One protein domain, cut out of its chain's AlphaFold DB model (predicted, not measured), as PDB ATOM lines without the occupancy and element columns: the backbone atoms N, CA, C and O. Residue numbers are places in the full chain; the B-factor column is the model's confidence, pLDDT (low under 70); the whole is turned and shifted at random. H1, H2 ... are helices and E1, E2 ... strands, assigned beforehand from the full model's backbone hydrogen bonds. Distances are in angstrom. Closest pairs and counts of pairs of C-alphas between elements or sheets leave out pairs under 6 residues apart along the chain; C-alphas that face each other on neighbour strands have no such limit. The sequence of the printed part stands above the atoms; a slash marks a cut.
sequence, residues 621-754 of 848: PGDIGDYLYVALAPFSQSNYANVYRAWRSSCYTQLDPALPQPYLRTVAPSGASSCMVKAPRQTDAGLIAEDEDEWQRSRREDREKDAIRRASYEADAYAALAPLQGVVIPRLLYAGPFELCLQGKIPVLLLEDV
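AT A GLANCE: This is residues 621 to 754 of the 848 residues of the protein "Pkinase_fungal domain-containing protein" of Tilletiopsis washingtonensis (UniProt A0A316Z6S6). A strongly twisted five-stranded sheet, curled like part of a barrel, has one long helix, H1, slanting over one face; residues 656 to 661 and 689 to 695 stick out. The 134 printed residues hold E1 E2 E3 H1 E4 E5 along the chain, class mixed; sheet order E1 E2 E3 E5 E4, antiparallel. The whole is only just compact, close to loose: radius of gyration of the C-alphas 16.9 A, spans 49 by 44 by 26 A.

IN THESE COORDINATES: Find C-alpha 627 at (-31.521, -12.912, -19.453), opening E1, residues 627 to 631. E2 is 641 to 649, E3 673 to 680, E4 732 to 740; E5, 744 to 752, ends at (-18.974, -21.134, -21.177). H1, 694 to 720, runs 39.0 A.

HOW THE PARTS SIT: Look at the meander E1 E2 E3, antiparallel neighbours in turn: N 629 and O 647, like N 644 and O 677, are 2.9 A apart, within hydrogen-bond range. H1 is on the sheet, height 8.1 A, making two layers; its O i to N i+4 pairs are all within range. E3, H1, E4 form a split strand-helix-strand unit, E5 between the strands, its crossover right-handed.

THE WHOLE: The printed part has no cut. Links E2 to E3, E3 to H1 and H1 to E4 are long. Residues 621 to 625, 652 to 666, 685 to 688 and 739 to 743 have pLDDT under 70.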
ATOM      1  N   PRO A 621     -30.466 -21.432  -8.004       38.91
ATOM      2  CA  PRO A 621     -31.484 -21.106  -9.015       38.91
ATOM      3  C   PRO A 621     -32.403 -19.900  -8.709       38.91
ATOM      4  O   PRO A 621     -33.523 -19.858  -9.207       38.91
ATOM      5  N   GLY A 622     -31.974 -18.962  -7.858       39.75
ATOM      6  CA  GLY A 622     -32.597 -17.669  -7.574       39.75
ATOM      7  C   GLY A 622     -31.657 -16.463  -7.739       39.75
ATOM      8  O   GLY A 622     -32.155 -15.343  -7.761       39.75
ATOM      9  N   ASP A 623     -30.340 -16.672  -7.879       49.38
ATOM     10  CA  ASP A 623     -29.347 -15.590  -8.012       49.38
ATOM     11  C   ASP A 623     -29.190 -15.114  -9.473       49.38
ATOM     12  O   ASP A 623     -28.602 -14.069  -9.744       49.38
ATOM     13  N   ILE A 624     -29.731 -15.885 -10.423       49.38
ATOM     14  CA  ILE A 624     -29.717 -15.591 -11.858       49.38
ATOM     15  C   ILE A 624     -30.819 -14.567 -12.160       49.38
ATOM     16  O   ILE A 624     -31.933 -14.915 -12.544       49.38
ATOM     17  N   GLY A 625     -30.486 -13.285 -12.002       56.16
ATOM     18  CA  GLY A 625     -31.238 -12.168 -12.590       56.16
ATOM     19  C   GLY A 625     -30.986 -11.995 -14.094       56.16
ATOM     20  O   GLY A 625     -31.368 -10.976 -14.663       56.16
ATOM     21  N   ASP A 626     -30.309 -12.963 -14.718       73.12
ATOM     22  CA  ASP A 626     -29.752 -12.849 -16.057       73.12
ATOM     23  C   ASP A 626     -30.725 -13.344 -17.139       73.12
ATOM     24  O   ASP A 626     -31.419 -14.354 -17.000       73.12
ATOM     25  N   TYR A 627     -30.720 -12.640 -18.265       83.75
ATOM     26  CA  TYR A 627     -31.521 -12.912 -19.453       83.75
ATOM     27  C   TYR A 627     -30.674 -13.692 -20.453       83.75
ATOM     28  O   TYR A 627     -29.506 -13.349 -20.666       83.75
ATOM     29  N   LEU A 628     -31.254 -14.729 -21.063       88.12
ATOM     30  CA  LEU A 628     -30.554 -15.587 -22.015       88.12
ATOM     31  C   LEU A 628     -31.098 -15.364 -23.429       88.12
ATOM     32  O   LEU A 628     -32.250 -15.679 -23.717       88.12
ATOM     33  N   TYR A 629     -30.264 -14.836 -24.316       88.75
ATOM     34  CA  TYR A 629     -30.569 -14.657 -25.734       88.75
ATOM     35  C   TYR A 629     -30.000 -15.860 -26.488       88.75
ATOM     36  O   TYR A 629     -28.790 -16.038 -26.469       88.75
ATOM     37  N   VAL A 630     -30.833 -16.703 -27.104       88.69
ATOM     38  CA  VAL A 630     -30.417 -17.982 -27.718       88.69
ATOM     39  C   VAL A 630     -30.677 -17.970 -29.223       88.69
ATOM     40  O   VAL A 630     -31.703 -17.451 -29.669       88.69
ATOM     41  N   ALA A 631     -29.765 -18.554 -30.002       88.56
ATOM     42  CA  ALA A 631     -29.930 -18.788 -31.437       88.56
ATOM     43  C   ALA A 631     -31.192 -19.607 -31.749       88.56
ATOM     44  O   ALA A 631     -31.436 -20.629 -31.111       88.56
ATOM     45  N   LEU A 632     -31.964 -19.215 -32.771       83.12
ATOM     46  CA  LEU A 632     -32.987 -20.107 -33.339       83.12
ATOM     47  C   LEU A 632     -32.357 -21.329 -34.026       83.12
ATOM     48  O   LEU A 632     -32.853 -22.448 -33.890       83.12
ATOM     49  N   ALA A 633     -31.249 -21.117 -34.737       86.00
ATOM     50  CA  ALA A 633     -30.490 -22.188 -35.362       86.00
ATOM     51  C   ALA A 633     -29.510 -22.818 -34.356       86.00
ATOM     52  O   ALA A 633     -28.757 -22.087 -33.709       86.00
ATOM     53  N   PRO A 634     -29.460 -24.155 -34.222       89.75
ATOM     54  CA  PRO A 634     -28.372 -24.800 -33.505       89.75
ATOM     55  C   PRO A 634     -27.056 -24.584 -34.267       89.75
ATOM     56  O   PRO A 634     -26.986 -24.778 -35.479       89.75
ATOM     57  N   PHE A 635     -26.017 -24.195 -33.532       90.44
ATOM     58  CA  PHE A 635     -24.641 -24.059 -34.005       90.44
ATOM     59  C   PHE A 635     -24.032 -25.422 -34.371       90.44
ATOM     60  O   PHE A 635     -23.290 -25.527 -35.344       90.44
ATOM     61  N   SER A 636     -24.380 -26.481 -33.632       92.75
ATOM     62  CA  SER A 636     -24.089 -27.862 -34.028       92.75
ATOM     63  C   SER A 636     -25.212 -28.818 -33.619       92.75
ATOM     64  O   SER A 636     -26.015 -28.533 -32.726       92.75
ATOM     65  N   GLN A 637     -25.286 -29.963 -34.297       92.81
ATOM     66  CA  GLN A 637     -26.240 -31.032 -34.004       92.81
ATOM     67  C   GLN A 637     -25.517 -32.376 -33.999       92.81
ATOM     68  O   GLN A 637     -24.782 -32.690 -34.935       92.81
ATOM     69  N   SER A 638     -25.758 -33.186 -32.973       92.25
ATOM     70  CA  SER A 638     -25.324 -34.582 -32.899       92.25
ATOM     71  C   SER A 638     -26.535 -35.523 -32.939       92.25
ATOM     72  O   SER A 638     -27.676 -35.111 -33.175       92.25
ATOM     73  N   ASN A 639     -26.314 -36.818 -32.713       89.56
ATOM     74  CA  ASN A 639     -27.409 -37.772 -32.521       89.56
ATOM     75  C   ASN A 639     -28.134 -37.582 -31.177       89.56
ATOM     76  O   ASN A 639     -29.278 -38.015 -31.055       89.56
ATOM     77  N   TYR A 640     -27.494 -36.928 -30.201       93.44
ATOM     78  CA  TYR A 640     -27.960 -36.841 -28.813       93.44
ATOM     79  C   TYR A 640     -28.190 -35.412 -28.320       93.44
ATOM     80  O   TYR A 640     -28.952 -35.228 -27.377       93.44
ATOM     81  N   ALA A 641     -27.606 -34.392 -28.952       94.94
ATOM     82  CA  ALA A 641     -27.770 -33.002 -28.537       94.94
ATOM     83  C   ALA A 641     -27.858 -32.023 -29.714       94.94
ATOM     84  O   ALA A 641     -27.242 -32.219 -30.760       94.94
ATOM     85  N   ASN A 642     -28.591 -30.934 -29.500       93.88
ATOM     86  CA  ASN A 642     -28.464 -29.690 -30.249       93.88
ATOM     87  C   ASN A 642     -27.650 -28.710 -29.388       93.88
ATOM     88  O   ASN A 642     -27.957 -28.528 -28.206       93.88
ATOM     89  N   VAL A 643     -26.639 -28.065 -29.968       94.81
ATOM     90  CA  VAL A 643     -25.865 -27.003 -29.310       94.81
ATOM     91  C   VAL A 643     -26.230 -25.672 -29.952       94.81
ATOM     92  O   VAL A 643     -26.096 -25.521 -31.162       94.81
ATOM     93  N   TYR A 644     -26.665 -24.699 -29.160       94.06
ATOM     94  CA  TYR A 644     -27.022 -23.352 -29.612       94.06
ATOM     95  C   TYR A 644     -26.037 -22.337 -29.033       94.06
ATOM     96  O   TYR A 644     -25.726 -22.401 -27.842       94.06
ATOM     97  N   ARG A 645     -25.591 -21.363 -29.835       94.25
ATOM     98  CA  ARG A 645     -24.898 -20.186 -29.293       94.25
ATOM     99  C   ARG A 645     -25.912 -19.293 -28.572       94.25
ATOM    100  O   ARG A 645     -27.053 -19.147 -29.021       94.25
ATOM    101  N   ALA A 646     -25.505 -18.716 -27.451       93.94
ATOM    102  CA  ALA A 646     -26.335 -17.858 -26.627       93.94
ATOM    103  C   ALA A 646     -25.525 -16.744 -25.948       93.94
ATOM    104  O   ALA A 646     -24.303 -16.797 -25.868       93.94
ATOM    105  N   TRP A 647     -26.215 -15.743 -25.401       93.94
ATOM    106  CA  TRP A 647     -25.617 -14.660 -24.623       93.94
ATOM    107  C   TRP A 647     -26.375 -14.463 -23.324       93.94
ATOM    108  O   TRP A 647     -27.606 -14.389 -23.313       93.94
ATOM    109  N   ARG A 648     -25.628 -14.327 -22.233       92.12
ATOM    110  CA  ARG A 648     -26.141 -14.156 -20.877       92.12
ATOM    111  C   ARG A 648     -25.912 -12.713 -20.424       92.12
ATOM    112  O   ARG A 648     -24.776 -12.242 -20.401       92.12
ATOM    113  N   SER A 649     -26.986 -12.006 -20.079       89.25
ATOM    114  CA  SER A 649     -26.961 -10.577 -19.724       89.25
ATOM    115  C   SER A 649     -27.599 -10.338 -18.363       89.25
ATOM    116  O   SER A 649     -28.789 -10.592 -18.206       89.25
ATOM    117  N   SER A 650     -26.857  -9.798 -17.395       84.19
ATOM    118  CA  SER A 650     -27.398  -9.458 -16.066       84.19
ATOM    119  C   SER A 650     -28.315  -8.235 -16.064       84.19
ATOM    120  O   SER A 650     -29.099  -8.033 -15.139       84.19
ATOM    121  N   CYS A 651     -28.266  -7.422 -17.122       74.75
ATOM    122  CA  CYS A 651     -29.292  -6.433 -17.400       74.75
ATOM    123  C   CYS A 651     -30.278  -6.962 -18.446       74.75
ATOM    124  O   CYS A 651     -29.893  -7.422 -19.525       74.75
ATOM    125  N   TYR A 652     -31.573  -6.769 -18.187       69.50
ATOM    126  CA  TYR A 652     -32.491  -6.550 -19.292       69.50
ATOM    127  C   TYR A 652     -32.123  -5.190 -19.874       69.50
ATOM    128  O   TYR A 652     -32.414  -4.155 -19.271       69.50
ATOM    129  N   THR A 653     -31.483  -5.162 -21.044       59.47
ATOM    130  CA  THR A 653     -31.601  -3.964 -21.888       59.47
ATOM    131  C   THR A 653     -33.086  -3.692 -22.060       59.47
ATOM    132  O   THR A 653     -33.798  -4.555 -22.595       59.47
ATOM    133  N   GLN A 654     -33.529  -2.545 -21.535       54.47
ATOM    134  CA  GLN A 654     -34.928  -2.136 -21.533       54.47
ATOM    135  C   GLN A 654     -35.524  -2.378 -22.915       54.47
ATOM    136  O   GLN A 654     -34.866  -2.150 -23.932       54.47
ATOM    137  N   LEU A 655     -36.752  -2.893 -22.940       54.62
ATOM    138  CA  LEU A 655     -37.487  -3.029 -24.186       54.62
ATOM    139  C   LEU A 655     -37.547  -1.663 -24.853       54.62
ATOM    140  O   LEU A 655     -38.054  -0.721 -24.247       54.62
ATOM    141  N   ASP A 656     -37.060  -1.585 -26.088       51.78
ATOM    142  CA  ASP A 656     -37.472  -0.516 -26.983       51.78
ATOM    143  C   ASP A 656     -38.997  -0.647 -27.140       51.78
ATOM    144  O   ASP A 656     -39.462  -1.664 -27.667       51.78
ATOM    145  N   PRO A 657     -39.795   0.318 -26.646       53.72
ATOM    146  CA  PRO A 657     -41.248   0.223 -26.691       53.72
ATOM    147  C   PRO A 657     -41.803   0.336 -28.120       53.72
ATOM    148  O   PRO A 657     -43.004   0.136 -28.305       53.72
ATOM    149  N   ALA A 658     -40.968   0.650 -29.120       49.34
ATOM    150  CA  ALA A 658     -41.336   0.617 -30.531       49.34
ATOM    151  C   ALA A 658     -41.216  -0.784 -31.167       49.34
ATOM    152  O   ALA A 658     -41.839  -1.022 -32.204       49.34
ATOM    153  N   LEU A 659     -40.468  -1.726 -30.573       46.75
ATOM    154  CA  LEU A 659     -40.344  -3.089 -31.106       46.75
ATOM    155  C   LEU A 659     -41.542  -3.960 -30.670       46.75
ATOM    156  O   LEU A 659     -41.723  -4.204 -29.476       46.75
ATOM    157  N   PRO A 660     -42.362  -4.483 -31.606       41.44
ATOM    158  CA  PRO A 660     -43.684  -5.029 -31.284       41.44
ATOM    159  C   PRO A 660     -43.690  -6.408 -30.598       41.44
ATOM    160  O   PRO A 660     -44.769  -6.909 -30.282       41.44
ATOM    161  N   GLN A 661     -42.535  -7.045 -30.362       49.66
ATOM    162  CA  GLN A 661     -42.447  -8.298 -29.600       49.66
ATOM    163  C   GLN A 661     -41.242  -8.302 -28.642       49.66
ATOM    164  O   GLN A 661     -40.117  -8.107 -29.098       49.66
ATOM    165  N   PRO A 662     -41.424  -8.604 -27.337       43.94
ATOM    166  CA  PRO A 662     -40.323  -8.601 -26.366       43.94
ATOM    167  C   PRO A 662     -39.219  -9.638 -26.602       43.94
ATOM    168  O   PRO A 662     -38.108  -9.489 -26.093       43.94
ATOM    169  N   TYR A 663     -39.552 -10.712 -27.321       54.50
ATOM    170  CA  TYR A 663     -38.813 -11.971 -27.272       54.50
ATOM    171  C   TYR A 663     -37.931 -12.233 -28.489       54.50
ATOM    172  O   TYR A 663     -37.039 -13.059 -28.380       54.50
ATOM    173  N   LEU A 664     -38.143 -11.557 -29.621       56.09
ATOM    174  CA  LEU A 664     -37.323 -11.731 -30.823       56.09
ATOM    175  C   LEU A 664     -36.387 -10.536 -30.989       56.09
ATOM    176  O   LEU A 664     -36.835  -9.390 -31.001       56.09
ATOM    177  N   ARG A 665     -35.085 -10.802 -31.115       65.75
ATOM    178  CA  ARG A 665     -34.060  -9.783 -31.388       65.75
ATOM    179  C   ARG A 665     -33.114 -10.262 -32.486       65.75
ATOM    180  O   ARG A 665     -32.992 -11.458 -32.722       65.75
ATOM    181  N   THR A 666     -32.418  -9.325 -33.122       66.56
ATOM    182  CA  THR A 666     -31.386  -9.582 -34.147       66.56
ATOM    183  C   THR A 666     -29.957  -9.397 -33.629       66.56
ATOM    184  O   THR A 666     -29.012  -9.816 -34.286       66.56
ATOM    185  N   VAL A 667     -29.773  -8.839 -32.425       77.19
ATOM    186  CA  VAL A 667     -28.473  -8.762 -31.733       77.19
ATOM    187  C   VAL A 667     -28.671  -8.967 -30.225       77.19
ATOM    188  O   VAL A 667     -29.690  -8.546 -29.665       77.19
ATOM    189  N   ALA A 668     -27.700  -9.598 -29.563       82.12
ATOM    190  CA  ALA A 668     -27.600  -9.630 -28.104       82.12
ATOM    191  C   ALA A 668     -27.174  -8.254 -27.527       82.12
ATOM    192  O   ALA A 668     -26.617  -7.426 -28.250       82.12
ATOM    193  N   PRO A 669     -27.409  -7.973 -26.230       86.25
ATOM    194  CA  PRO A 669     -26.918  -6.755 -25.585       86.25
ATOM    195  C   PRO A 669     -25.391  -6.619 -25.635       86.25
ATOM    196  O   PRO A 669     -24.673  -7.591 -25.427       86.25
ATOM    197  N   SER A 670     -24.881  -5.393 -25.783       84.81
ATOM    198  CA  SER A 670     -23.436  -5.099 -25.857       84.81
ATOM    199  C   SER A 670     -22.636  -5.377 -24.572       84.81
ATOM    200  O   SER A 670     -21.414  -5.278 -24.586       84.81
ATOM    201  N   GLY A 671     -23.308  -5.721 -23.468       87.81
ATOM    202  CA  GLY A 671     -22.697  -6.200 -22.222       87.81
ATOM    203  C   GLY A 671     -22.972  -7.677 -21.912       87.81
ATOM    204  O   GLY A 671     -22.678  -8.117 -20.803       87.81
ATOM    205  N   ALA A 672     -23.574  -8.433 -22.836       91.88
ATOM    206  CA  ALA A 672     -23.917  -9.835 -22.619       91.88
ATOM    207  C   ALA A 672     -22.730 -10.758 -22.941       91.88
ATOM    208  O   ALA A 672     -22.106 -10.644 -23.995       91.88
ATOM    209  N   SER A 673     -22.424 -11.693 -22.042       93.94
ATOM    210  CA  SER A 673     -21.333 -12.660 -22.218       93.94
ATOM    211  C   SER A 673     -21.780 -13.832 -23.089       93.94
ATOM    212  O   SER A 673     -22.868 -14.362 -22.860       93.94
ATOM    213  N   SER A 674     -20.956 -14.256 -24.053       95.50
ATOM    214  CA  SER A 674     -21.254 -15.440 -24.874       95.50
ATOM    215  C   SER A 674     -21.251 -16.722 -24.030       95.50
ATOM    216  O   SER A 674     -20.547 -16.829 -23.021       95.50
ATOM    217  N   CYS A 675     -22.083 -17.680 -24.416       96.56
ATOM    218  CA  CYS A 675     -22.285 -18.966 -23.754       96.56
ATOM    219  C   CYS A 675     -22.904 -19.979 -24.729       96.56
ATOM    220  O   CYS A 675     -23.461 -19.609 -25.762       96.56
ATOM    221  N   MET A 676     -22.827 -21.267 -24.403       96.44
ATOM    222  CA  MET A 676     -23.341 -22.349 -25.246       96.44
ATOM    223  C   MET A 676     -24.444 -23.109 -24.510       96.44
ATOM    224  O   MET A 676     -24.259 -23.528 -23.369       96.44
ATOM    225  N   VAL A 677     -25.597 -23.298 -25.150       95.44
ATOM    226  CA  VAL A 677     -26.706 -24.108 -24.626       95.44
ATOM    227  C   VAL A 677     -26.649 -25.479 -25.288       95.44
ATOM    228  O   VAL A 677     -26.999 -25.599 -26.462       95.44
ATOM    229  N   LYS A 678     -26.242 -26.515 -24.549       96.25
ATOM    230  CA  LYS A 678     -26.369 -27.914 -24.984       96.25
ATOM    231  C   LYS A 678     -27.699 -28.462 -24.462       96.25
ATOM    232  O   LYS A 678     -27.918 -28.543 -23.253       96.25
ATOM    233  N   ALA A 679     -28.595 -28.813 -25.378       94.31
ATOM    234  CA  ALA A 679     -29.901 -29.393 -25.082       94.31
ATOM    235  C   ALA A 679     -29.993 -30.804 -25.692       94.31
ATOM    236  O   ALA A 679     -29.630 -30.962 -26.860       94.31
ATOM    237  N   PRO A 680     -30.497 -31.820 -24.965       93.69
ATOM    238  CA  PRO A 680     -30.842 -33.120 -25.526       93.69
ATOM    239  C   PRO A 680     -31.674 -32.980 -26.796       93.69
ATOM    240  O   PRO A 680     -32.612 -32.181 -26.866       93.69
ATOM    241  N   ARG A 681     -31.336 -33.776 -27.807       90.56
ATOM    242  CA  ARG A 681     -32.046 -33.793 -29.079       90.56
ATOM    243  C   ARG A 681     -33.391 -34.489 -28.901       90.56
ATOM    244  O   ARG A 681     -33.510 -35.695 -29.109       90.56
ATOM    245  N   GLN A 682     -34.415 -33.708 -28.569       84.56
ATOM    246  CA  GLN A 682     -35.789 -34.135 -28.798       84.56
ATOM    247  C   GLN A 682     -35.989 -34.380 -30.292       84.56
ATOM    248  O   GLN A 682     -35.578 -33.578 -31.134       84.56
ATOM    249  N   THR A 683     -36.610 -35.503 -30.626       77.31
ATOM    250  CA  THR A 683     -37.052 -35.783 -31.993       77.31
ATOM    251  C   THR A 683     -38.416 -35.144 -32.215       77.31
ATOM    252  O   THR A 683     -39.308 -35.358 -31.396       77.31
ATOM    253  N   ASP A 684     -38.607 -34.415 -33.313       74.00
ATOM    254  CA  ASP A 684     -39.827 -33.635 -33.554       74.00
ATOM    255  C   ASP A 684     -41.095 -34.503 -33.535       74.00
ATOM    256  O   ASP A 684     -41.436 -35.177 -34.511       74.00
ATOM    257  N   ALA A 685     -41.805 -34.485 -32.405       64.31
ATOM    258  CA  ALA A 685     -43.028 -35.260 -32.199       64.31
ATOM    259  C   ALA A 685     -44.192 -34.758 -33.073       64.31
ATOM    260  O   ALA A 685     -45.099 -35.517 -33.394       64.31
ATOM    261  N   GLY A 686     -44.147 -33.489 -33.496       63.78
ATOM    262  CA  GLY A 686     -45.127 -32.874 -34.399       63.78
ATOM    263  C   GLY A 686     -44.884 -33.114 -35.896       63.78
ATOM    264  O   GLY A 686     -45.659 -32.612 -36.704       63.78
ATOM    265  N   LEU A 687     -43.821 -33.839 -36.271       64.31
ATOM    266  CA  LEU A 687     -43.512 -34.227 -37.659       64.31
ATOM    267  C   LEU A 687     -43.556 -35.750 -37.877       64.31
ATOM    268  O   LEU A 687     -43.123 -36.240 -38.917       64.31
ATOM    269  N   ILE A 688     -44.081 -36.498 -36.904       59.84
ATOM    270  CA  ILE A 688     -44.376 -37.927 -37.042       59.84
ATOM    271  C   ILE A 688     -45.451 -38.089 -38.125       59.84
ATOM    272  O   ILE A 688     -46.553 -37.556 -37.988       59.84
ATOM    273  N   ALA A 689     -45.138 -38.828 -39.192       70.19
ATOM    274  CA  ALA A 689     -46.166 -39.326 -40.099       70.19
ATOM    275  C   ALA A 689     -47.068 -40.300 -39.327       70.19
ATOM    276  O   ALA A 689     -46.569 -41.100 -38.534       70.19
ATOM    277  N   GLU A 690     -48.383 -40.254 -39.552       79.19
ATOM    278  CA  GLU A 690     -49.333 -41.143 -38.858       79.19
ATOM    279  C   GLU A 690     -49.017 -42.633 -39.125       79.19
ATOM    280  O   GLU A 690     -49.286 -43.483 -38.279       79.19
ATOM    281  N   ASP A 691     -48.326 -42.904 -40.239       83.31
ATOM    282  CA  ASP A 691     -47.819 -44.205 -40.681       83.31
ATOM    283  C   ASP A 691     -46.432 -44.604 -40.103       83.31
ATOM    284  O   ASP A 691     -45.852 -45.587 -40.559       83.31
ATOM    285  N   GLU A 692     -45.845 -43.885 -39.126       83.38
ATOM    286  CA  GLU A 692     -44.616 -44.368 -38.455       83.38
ATOM    287  C   GLU A 692     -44.887 -45.673 -37.680       83.38
ATOM    288  O   GLU A 692     -45.641 -45.685 -36.697       83.38
ATOM    289  N   ASP A 693     -44.204 -46.756 -38.069       89.31
ATOM    290  CA  ASP A 693     -44.251 -48.040 -37.364       89.31
ATOM    291  C   ASP A 693     -43.933 -47.891 -35.870       89.31
ATOM    292  O   ASP A 693     -43.053 -47.128 -35.455       89.31
ATOM    293  N   GLU A 694     -44.572 -48.718 -35.042       90.50
ATOM    294  CA  GLU A 694     -44.344 -48.765 -33.592       90.50
ATOM    295  C   GLU A 694     -42.862 -48.968 -33.220       90.50
ATOM    296  O   GLU A 694     -42.366 -48.370 -32.265       90.50
ATOM    297  N   TRP A 695     -42.114 -49.725 -34.028       89.50
ATOM    298  CA  TRP A 695     -40.670 -49.918 -33.870       89.50
ATOM    299  C   TRP A 695     -39.852 -48.635 -34.091       89.50
ATOM    300  O   TRP A 695     -38.872 -48.399 -33.379       89.50
ATOM    301  N   GLN A 696     -40.257 -47.782 -35.042       88.06
ATOM    302  CA  GLN A 696     -39.614 -46.486 -35.273       88.06
ATOM    303  C   GLN A 696     -39.892 -45.546 -34.095       88.06
ATOM    304  O   GLN A 696     -38.960 -44.939 -33.566       88.06
ATOM    305  N   ARG A 697     -41.142 -45.521 -33.610       86.50
ATOM    306  CA  ARG A 697     -41.568 -44.758 -32.424       86.50
ATOM    307  C   ARG A 697     -40.831 -45.190 -31.150       86.50
ATOM    308  O   ARG A 697     -40.329 -44.339 -30.424       86.50
ATOM    309  N   SER A 698     -40.675 -46.493 -30.923       89.38
ATOM    310  CA  SER A 698     -39.907 -47.034 -29.792       89.38
ATOM    311  C   SER A 698     -38.423 -46.636 -29.864       89.38
ATOM    312  O   SER A 698     -37.895 -46.016 -28.939       89.38
ATOM    313  N   ARG A 699     -37.764 -46.837 -31.018       89.69
ATOM    314  CA  ARG A 699     -36.369 -46.392 -31.234       89.69
ATOM    315  C   ARG A 699     -36.181 -44.877 -31.104       89.69
ATOM    316  O   ARG A 699     -35.101 -44.434 -30.710       89.69
ATOM    317  N   ARG A 700     -37.195 -44.091 -31.468       86.88
ATOM    318  CA  ARG A 700     -37.243 -42.630 -31.328       86.88
ATOM    319  C   ARG A 700     -37.269 -42.238 -29.846       86.88
ATOM    320  O   ARG A 700     -36.391 -41.496 -29.411       86.88
ATOM    321  N   GLU A 701     -38.183 -42.807 -29.060       89.75
ATOM    322  CA  GLU A 701     -38.234 -42.581 -27.611       89.75
ATOM    323  C   GLU A 701     -36.954 -43.024 -26.887       89.75
ATOM    324  O   GLU A 701     -36.477 -42.330 -25.992       89.75
ATOM    325  N   ASP A 702     -36.387 -44.178 -27.245       91.38
ATOM    326  CA  ASP A 702     -35.206 -44.712 -26.561       91.38
ATOM    327  C   ASP A 702     -33.948 -43.875 -26.826       91.38
ATOM    328  O   ASP A 702     -33.106 -43.727 -25.939       91.38
ATOM    329  N   ARG A 703     -33.865 -43.226 -27.997       91.06
ATOM    330  CA  ARG A 703     -32.855 -42.194 -28.281       91.06
ATOM    331  C   ARG A 703     -33.055 -40.934 -27.443       91.06
ATOM    332  O   ARG A 703     -32.066 -40.403 -26.949       91.06
ATOM    333  N   GLU A 704     -34.289 -40.470 -27.240       90.44
ATOM    334  CA  GLU A 704     -34.559 -39.315 -26.364       90.44
ATOM    335  C   GLU A 704     -34.231 -39.641 -24.893       90.44
ATOM    336  O   GLU A 704     -33.582 -38.848 -24.206       90.44
ATOM    337  N   LYS A 705     -34.572 -40.851 -24.427       92.06
ATOM    338  CA  LYS A 705     -34.198 -41.360 -23.094       92.06
ATOM    339  C   LYS A 705     -32.672 -41.445 -22.925       92.06
ATOM    340  O   LYS A 705     -32.171 -41.101 -21.853       92.06
ATOM    341  N   ASP A 706     -31.925 -41.870 -23.949       93.94
ATOM    342  CA  ASP A 706     -30.453 -41.901 -23.908       93.94
ATOM    343  C   ASP A 706     -29.833 -40.494 -23.972       93.94
ATOM    344  O   ASP A 706     -28.927 -40.188 -23.202       93.94
ATOM    345  N   ALA A 707     -30.372 -39.595 -24.799       93.31
ATOM    346  CA  ALA A 707     -29.958 -38.192 -24.883       93.31
ATOM    347  C   ALA A 707     -30.111 -37.442 -23.543       93.31
ATOM    348  O   ALA A 707     -29.194 -36.746 -23.102       93.31
ATOM    349  N   ILE A 708     -31.241 -37.625 -22.851       92.62
ATOM    350  CA  ILE A 708     -31.480 -37.044 -21.518       92.62
ATOM    351  C   ILE A 708     -30.526 -37.645 -20.469       92.62
ATOM    352  O   ILE A 708     -30.014 -36.926 -19.603       92.62
ATOM    353  N   ARG A 709     -30.246 -38.954 -20.552       94.44
ATOM    354  CA  ARG A 709     -29.288 -39.646 -19.676       94.44
ATOM    355  C   ARG A 709     -27.859 -39.126 -19.877       94.44
ATOM    356  O   ARG A 709     -27.189 -38.827 -18.892       94.44
ATOM    357  N   ARG A 710     -27.424 -38.959 -21.129       94.75
ATOM    358  CA  ARG A 710     -26.119 -38.392 -21.522       94.75
ATOM    359  C   ARG A 710     -25.905 -36.995 -20.957       94.75
ATOM    360  O   ARG A 710     -24.924 -36.784 -20.256       94.75
ATOM    361  N   ALA A 711     -26.861 -36.086 -21.161       94.62
ATOM    362  CA  ALA A 711     -26.778 -34.728 -20.620       94.62
ATOM    363  C   ALA A 711     -26.779 -34.689 -19.078       94.62
ATOM    364  O   ALA A 711     -26.211 -33.776 -18.484       94.62
ATOM    365  N   SER A 712     -27.377 -35.691 -18.419       94.56
ATOM    366  CA  SER A 712     -27.310 -35.842 -16.959       94.56
ATOM    367  C   SER A 712     -25.919 -36.309 -16.501       94.56
ATOM    368  O   SER A 712     -25.335 -35.682 -15.624       94.56
ATOM    369  N   TYR A 713     -25.343 -37.338 -17.138       95.50
ATOM    370  CA  TYR A 713     -23.969 -37.777 -16.854       95.50
ATOM    371  C   TYR A 713     -22.928 -36.688 -17.143       95.50
ATOM    372  O   TYR A 713     -21.969 -36.545 -16.393       95.50
ATOM    373  N   GLU A 714     -23.130 -35.896 -18.195       97.50
ATOM    374  CA  GLU A 714     -22.277 -34.753 -18.516       97.50
ATOM    375  C   GLU A 714     -22.360 -33.661 -17.434       97.50
ATOM    376  O   GLU A 714     -21.329 -33.132 -17.022       97.50
ATOM    377  N   ALA A 715     -23.558 -33.361 -16.909       96.81
ATOM    378  CA  ALA A 715     -23.720 -32.444 -15.777       96.81
ATOM    379  C   ALA A 715     -22.961 -32.927 -14.528       96.81
ATOM    380  O   ALA A 715     -22.263 -32.135 -13.889       96.81
ATOM    381  N   ASP A 716     -23.069 -34.221 -14.212       96.69
ATOM    382  CA  ASP A 716     -22.368 -34.847 -13.086       96.69
ATOM    383  C   ASP A 716     -20.840 -34.835 -13.292       96.69
ATOM    384  O   ASP A 716     -20.093 -34.546 -12.353       96.69
ATOM    385  N   ALA A 717     -20.364 -35.072 -14.521       97.69
ATOM    386  CA  ALA A 717     -18.950 -34.987 -14.884       97.69
ATOM    387  C   ALA A 717     -18.408 -33.558 -14.722       97.69
ATOM    388  O   ALA A 717     -17.405 -33.362 -14.034       97.69
ATOM    389  N   TYR A 718     -19.098 -32.540 -15.254       98.25
ATOM    390  CA  TYR A 718     -18.736 -31.135 -15.028       98.25
ATOM    391  C   TYR A 718     -18.723 -30.779 -13.533       98.25
ATOM    392  O   TYR A 718     -17.808 -30.084 -13.085       98.25
ATOM    393  N   ALA A 719     -19.702 -31.247 -12.751       97.06
ATOM    394  CA  ALA A 719     -19.772 -30.984 -11.314       97.06
ATOM    395  C   ALA A 719     -18.607 -31.629 -10.538       97.06
ATOM    396  O   ALA A 719     -18.028 -30.988  -9.659       97.06
ATOM    397  N   ALA A 720     -18.220 -32.861 -10.886       97.69
ATOM    398  CA  ALA A 720     -17.060 -33.537 -10.306       97.69
ATOM    399  C   ALA A 720     -15.725 -32.890 -10.727       97.69
ATOM    400  O   ALA A 720     -14.803 -32.784  -9.918       97.69
ATOM    401  N   LEU A 721     -15.639 -32.412 -11.970       97.81
ATOM    402  CA  LEU A 721     -14.459 -31.771 -12.561       97.81
ATOM    403  C   LEU A 721     -14.417 -30.246 -12.345       97.81
ATOM    404  O   LEU A 721     -13.671 -29.539 -13.022       97.81
ATOM    405  N   ALA A 722     -15.162 -29.722 -11.364       97.75
ATOM    406  CA  ALA A 722     -15.191 -28.298 -11.017       97.75
ATOM    407  C   ALA A 722     -13.805 -27.608 -10.887       97.75
ATOM    408  O   ALA A 722     -13.708 -26.447 -11.290       97.75
ATOM    409  N   PRO A 723     -12.719 -28.256 -10.399       98.19
ATOM    410  CA  PRO A 723     -11.382 -27.648 -10.372       98.19
ATOM    411  C   PRO A 723     -10.756 -27.368 -11.750       98.19
ATOM    412  O   PRO A 723      -9.869 -26.523 -11.838       98.19
ATOM    413  N   LEU A 724     -11.198 -28.054 -12.811       98.31
ATOM    414  CA  LEU A 724     -10.667 -27.926 -14.179       98.31
ATOM    415  C   LEU A 724     -11.421 -26.888 -15.037       98.31
ATOM    416  O   LEU A 724     -11.004 -26.576 -16.159       98.31
ATOM    417  N   GLN A 725     -12.534 -26.353 -14.528       98.50
ATOM    418  CA  GLN A 725     -13.455 -25.499 -15.277       98.50
ATOM    419  C   GLN A 725     -12.892 -24.099 -15.598       98.50
ATOM    420  O   GLN A 725     -12.525 -23.312 -14.719       98.50
ATOM    421  N   GLY A 726     -12.895 -23.758 -16.886       97.31
ATOM    422  CA  GLY A 726     -12.296 -22.554 -17.465       97.31
ATOM    423  C   GLY A 726     -10.780 -22.654 -17.678       97.31
ATOM    424  O   GLY A 726     -10.160 -21.660 -18.056       97.31
ATOM    425  N   VAL A 727     -10.180 -23.823 -17.421       97.75
ATOM    426  CA  VAL A 727      -8.741 -24.087 -17.603       97.75
ATOM    427  C   VAL A 727      -8.525 -25.177 -18.651       97.75
ATOM    428  O   VAL A 727      -7.830 -24.925 -19.632       97.75
ATOM    429  N   VAL A 728      -9.150 -26.343 -18.442       98.25
ATOM    430  CA  VAL A 728      -9.021 -27.570 -19.259       98.25
ATOM    431  C   VAL A 728     -10.360 -27.998 -19.866       98.25
ATOM    432  O   VAL A 728     -10.376 -28.582 -20.943       98.25
ATOM    433  N   ILE A 729     -11.483 -27.685 -19.211       98.62
ATOM    434  CA  ILE A 729     -12.857 -27.887 -19.710       98.62
ATOM    435  C   ILE A 729     -13.651 -26.571 -19.579       98.62
ATOM    436  O   ILE A 729     -13.257 -25.734 -18.762       98.62
ATOM    437  N   PRO A 730     -14.760 -26.346 -20.310       98.50
ATOM    438  CA  PRO A 730     -15.617 -25.169 -20.123       98.50
ATOM    439  C   PRO A 730     -16.166 -25.041 -18.694       98.50
ATOM    440  O   PRO A 730     -16.338 -26.039 -17.989       98.50
ATOM    441  N   ARG A 731     -16.513 -23.825 -18.251       98.19
ATOM    442  CA  ARG A 731     -17.329 -23.660 -17.032       98.19
ATOM    443  C   ARG A 731     -18.777 -24.080 -17.262       98.19
ATOM    444  O   ARG A 731     -19.411 -23.643 -18.219       98.19
ATOM    445  N   LEU A 732     -19.327 -24.844 -16.319       97.56
ATOM    446  CA  LEU A 732     -20.758 -25.110 -16.229       97.56
ATOM    447  C   LEU A 732     -21.436 -23.925 -15.531       97.56
ATOM    448  O   LEU A 732     -21.339 -23.754 -14.315       97.56
ATOM    449  N   LEU A 733     -22.116 -23.090 -16.313       95.62
ATOM    450  CA  LEU A 733     -22.811 -21.895 -15.833       95.62
ATOM    451  C   LEU A 733     -24.179 -22.240 -15.222       95.62
ATOM    452  O   LEU A 733     -24.627 -21.562 -14.298       95.62
ATOM    453  N   TYR A 734     -24.839 -23.286 -15.733       94.81
ATOM    454  CA  TYR A 734     -26.093 -23.839 -15.213       94.81
ATOM    455  C   TYR A 734     -26.311 -25.270 -15.736       94.81
ATOM    456  O   TYR A 734     -26.009 -25.550 -16.893       94.81
ATOM    457  N   ALA A 735     -26.914 -26.142 -14.925       94.88
ATOM    458  CA  ALA A 735     -27.515 -27.402 -15.370       94.88
ATOM    459  C   ALA A 735     -28.921 -27.543 -14.769       94.88
ATOM    460  O   ALA A 735     -29.114 -27.279 -13.578       94.88
ATOM    461  N   GLY A 736     -29.903 -27.957 -15.574       91.44
ATOM    462  CA  GLY A 736     -31.279 -28.163 -15.106       91.44
ATOM    463  C   GLY A 736     -32.358 -27.894 -16.162       91.44
ATOM    464  O   GLY A 736     -32.045 -27.636 -17.323       91.44
ATOM    465  N   PRO A 737     -33.648 -27.967 -15.790       87.94
ATOM    466  CA  PRO A 737     -34.759 -27.785 -16.721       87.94
ATOM    467  C   PRO A 737     -34.940 -26.319 -17.144       87.94
ATOM    468  O   PRO A 737     -35.373 -25.484 -16.345       87.94
ATOM    469  N   PHE A 738     -34.714 -26.031 -18.426       83.38
ATOM    470  CA  PHE A 738     -35.134 -24.786 -19.074       83.38
ATOM    471  C   PHE A 738     -36.533 -24.933 -19.667       83.38
ATOM    472  O   PHE A 738     -36.821 -25.898 -20.368       83.38
ATOM    473  N   GLU A 739     -37.397 -23.948 -19.422       69.56
ATOM    474  CA  GLU A 739     -38.722 -23.860 -20.042       69.56
ATOM    475  C   GLU A 739     -38.612 -23.099 -21.372       69.56
ATOM    476  O   GLU A 739     -38.824 -21.887 -21.438       69.56
ATOM    477  N   LEU A 740     -38.212 -23.808 -22.430       65.75
ATOM    478  CA  LEU A 740     -38.122 -23.258 -23.782       65.75
ATOM    479  C   LEU A 740     -39.539 -23.081 -24.346       65.75
ATOM    480  O   LEU A 740     -40.307 -24.041 -24.425       65.75
ATOM    481  N   CYS A 741     -39.888 -21.859 -24.772       53.75
ATOM    482  CA  CYS A 741     -41.260 -21.460 -25.136       53.75
ATOM    483  C   CYS A 741     -41.964 -22.321 -26.205       53.75
ATOM    484  O   CYS A 741     -43.181 -22.226 -26.335       53.75
ATOM    485  N   LEU A 742     -41.224 -23.128 -26.972       52.88
ATOM    486  CA  LEU A 742     -41.746 -23.992 -28.041       52.88
ATOM    487  C   LEU A 742     -41.609 -25.500 -27.744       52.88
ATOM    488  O   LEU A 742     -42.095 -26.312 -28.524       52.88
ATOM    489  N   GLN A 743     -40.951 -25.876 -26.643       58.50
ATOM    490  CA  GLN A 743     -40.520 -27.255 -26.347       58.50
ATOM    491  C   GLN A 743     -40.815 -27.712 -24.904       58.50
ATOM    492  O   GLN A 743     -40.620 -28.875 -24.562       58.50
ATOM    493  N   GLY A 744     -41.321 -26.830 -24.039       72.81
ATOM    494  CA  GLY A 744     -41.587 -27.171 -22.642       72.81
ATOM    495  C   GLY A 744     -40.295 -27.255 -21.826       72.81
ATOM    496  O   GLY A 744     -39.382 -26.458 -22.031       72.81
ATOM    497  N   LYS A 745     -40.232 -28.174 -20.853       80.62
ATOM    498  CA  LYS A 745     -39.110 -28.274 -19.902       80.62
ATOM    499  C   LYS A 745     -38.078 -29.315 -20.334       80.62
ATOM    500  O   LYS A 745     -38.158 -30.463 -19.905       80.62
ATOM    501  N   ILE A 746     -37.098 -28.887 -21.129       83.31
ATOM    502  CA  ILE A 746     -35.927 -29.697 -21.494       83.31
ATOM    503  C   ILE A 746     -34.825 -29.497 -20.432       83.31
ATOM    504  O   ILE A 746     -34.551 -28.349 -20.072       83.31
ATOM    505  N   PRO A 747     -34.162 -30.553 -19.921       90.06
ATOM    506  CA  PRO A 747     -32.936 -30.397 -19.140       90.06
ATOM    507  C   PRO A 747     -31.791 -29.938 -20.054       90.06
ATOM    508  O   PRO A 747     -31.452 -30.640 -20.997       90.06
ATOM    509  N   VAL A 748     -31.196 -28.775 -19.792       94.19
ATOM    510  CA  VAL A 748     -30.105 -28.206 -20.604       94.19
ATOM    511  C   VAL A 748     -28.861 -27.949 -19.760       94.19
ATOM    512  O   VAL A 748     -28.951 -27.729 -18.546       94.19
ATOM    513  N   LEU A 749     -27.713 -27.911 -20.432       95.94
ATOM    514  CA  LEU A 749     -26.457 -27.403 -19.893       95.94
ATOM    515  C   LEU A 749     -26.181 -26.035 -20.516       95.94
ATOM    516  O   LEU A 749     -26.171 -25.896 -21.739       95.94
ATOM    517  N   LEU A 750     -25.948 -25.032 -19.674       96.00
ATOM    518  CA  LEU A 750     -25.393 -23.751 -20.086       96.00
ATOM    519  C   LEU A 750     -23.898 -23.780 -19.784       96.00
ATOM    520  O   LEU A 750     -23.496 -23.807 -18.619       96.00
ATOM    521  N   LEU A 751     -23.089 -23.779 -20.832       97.75
ATOM    522  CA  LEU A 751     -21.636 -23.817 -20.776       97.75
ATOM    523  C   LEU A 751     -21.052 -22.448 -21.136       97.75
ATOM    524  O   LEU A 751     -21.678 -21.629 -21.811       97.75
ATOM    525  N   GLU A 752     -19.833 -22.207 -20.684       97.69
ATOM    526  CA  GLU A 752     -18.974 -21.134 -21.177       97.69
ATOM    527  C   GLU A 752     -18.715 -21.303 -22.682       97.69
ATOM    528  O   GLU A 752     -18.348 -22.388 -23.133       97.69
ATOM    529  N   ASP A 753     -18.907 -20.236 -23.461       97.38
ATOM    530  CA  ASP A 753     -18.398 -20.186 -24.832       97.38
ATOM    531  C   ASP A 753     -16.906 -19.875 -24.736       97.38
ATOM    532  O   ASP A 753     -16.508 -18.742 -24.458       97.38
ATOM    533  N   VAL A 754     -16.091 -20.920 -24.870       97.12
ATOM    534  CA  VAL A 754     -14.632 -20.827 -24.730       97.12
ATOM    535  C   VAL A 754     -13.964 -20.169 -25.940       97.12
ATOM    536  O   VAL A 754     -12.792 -19.811 -25.848       97.12
TER     537      VAL A 754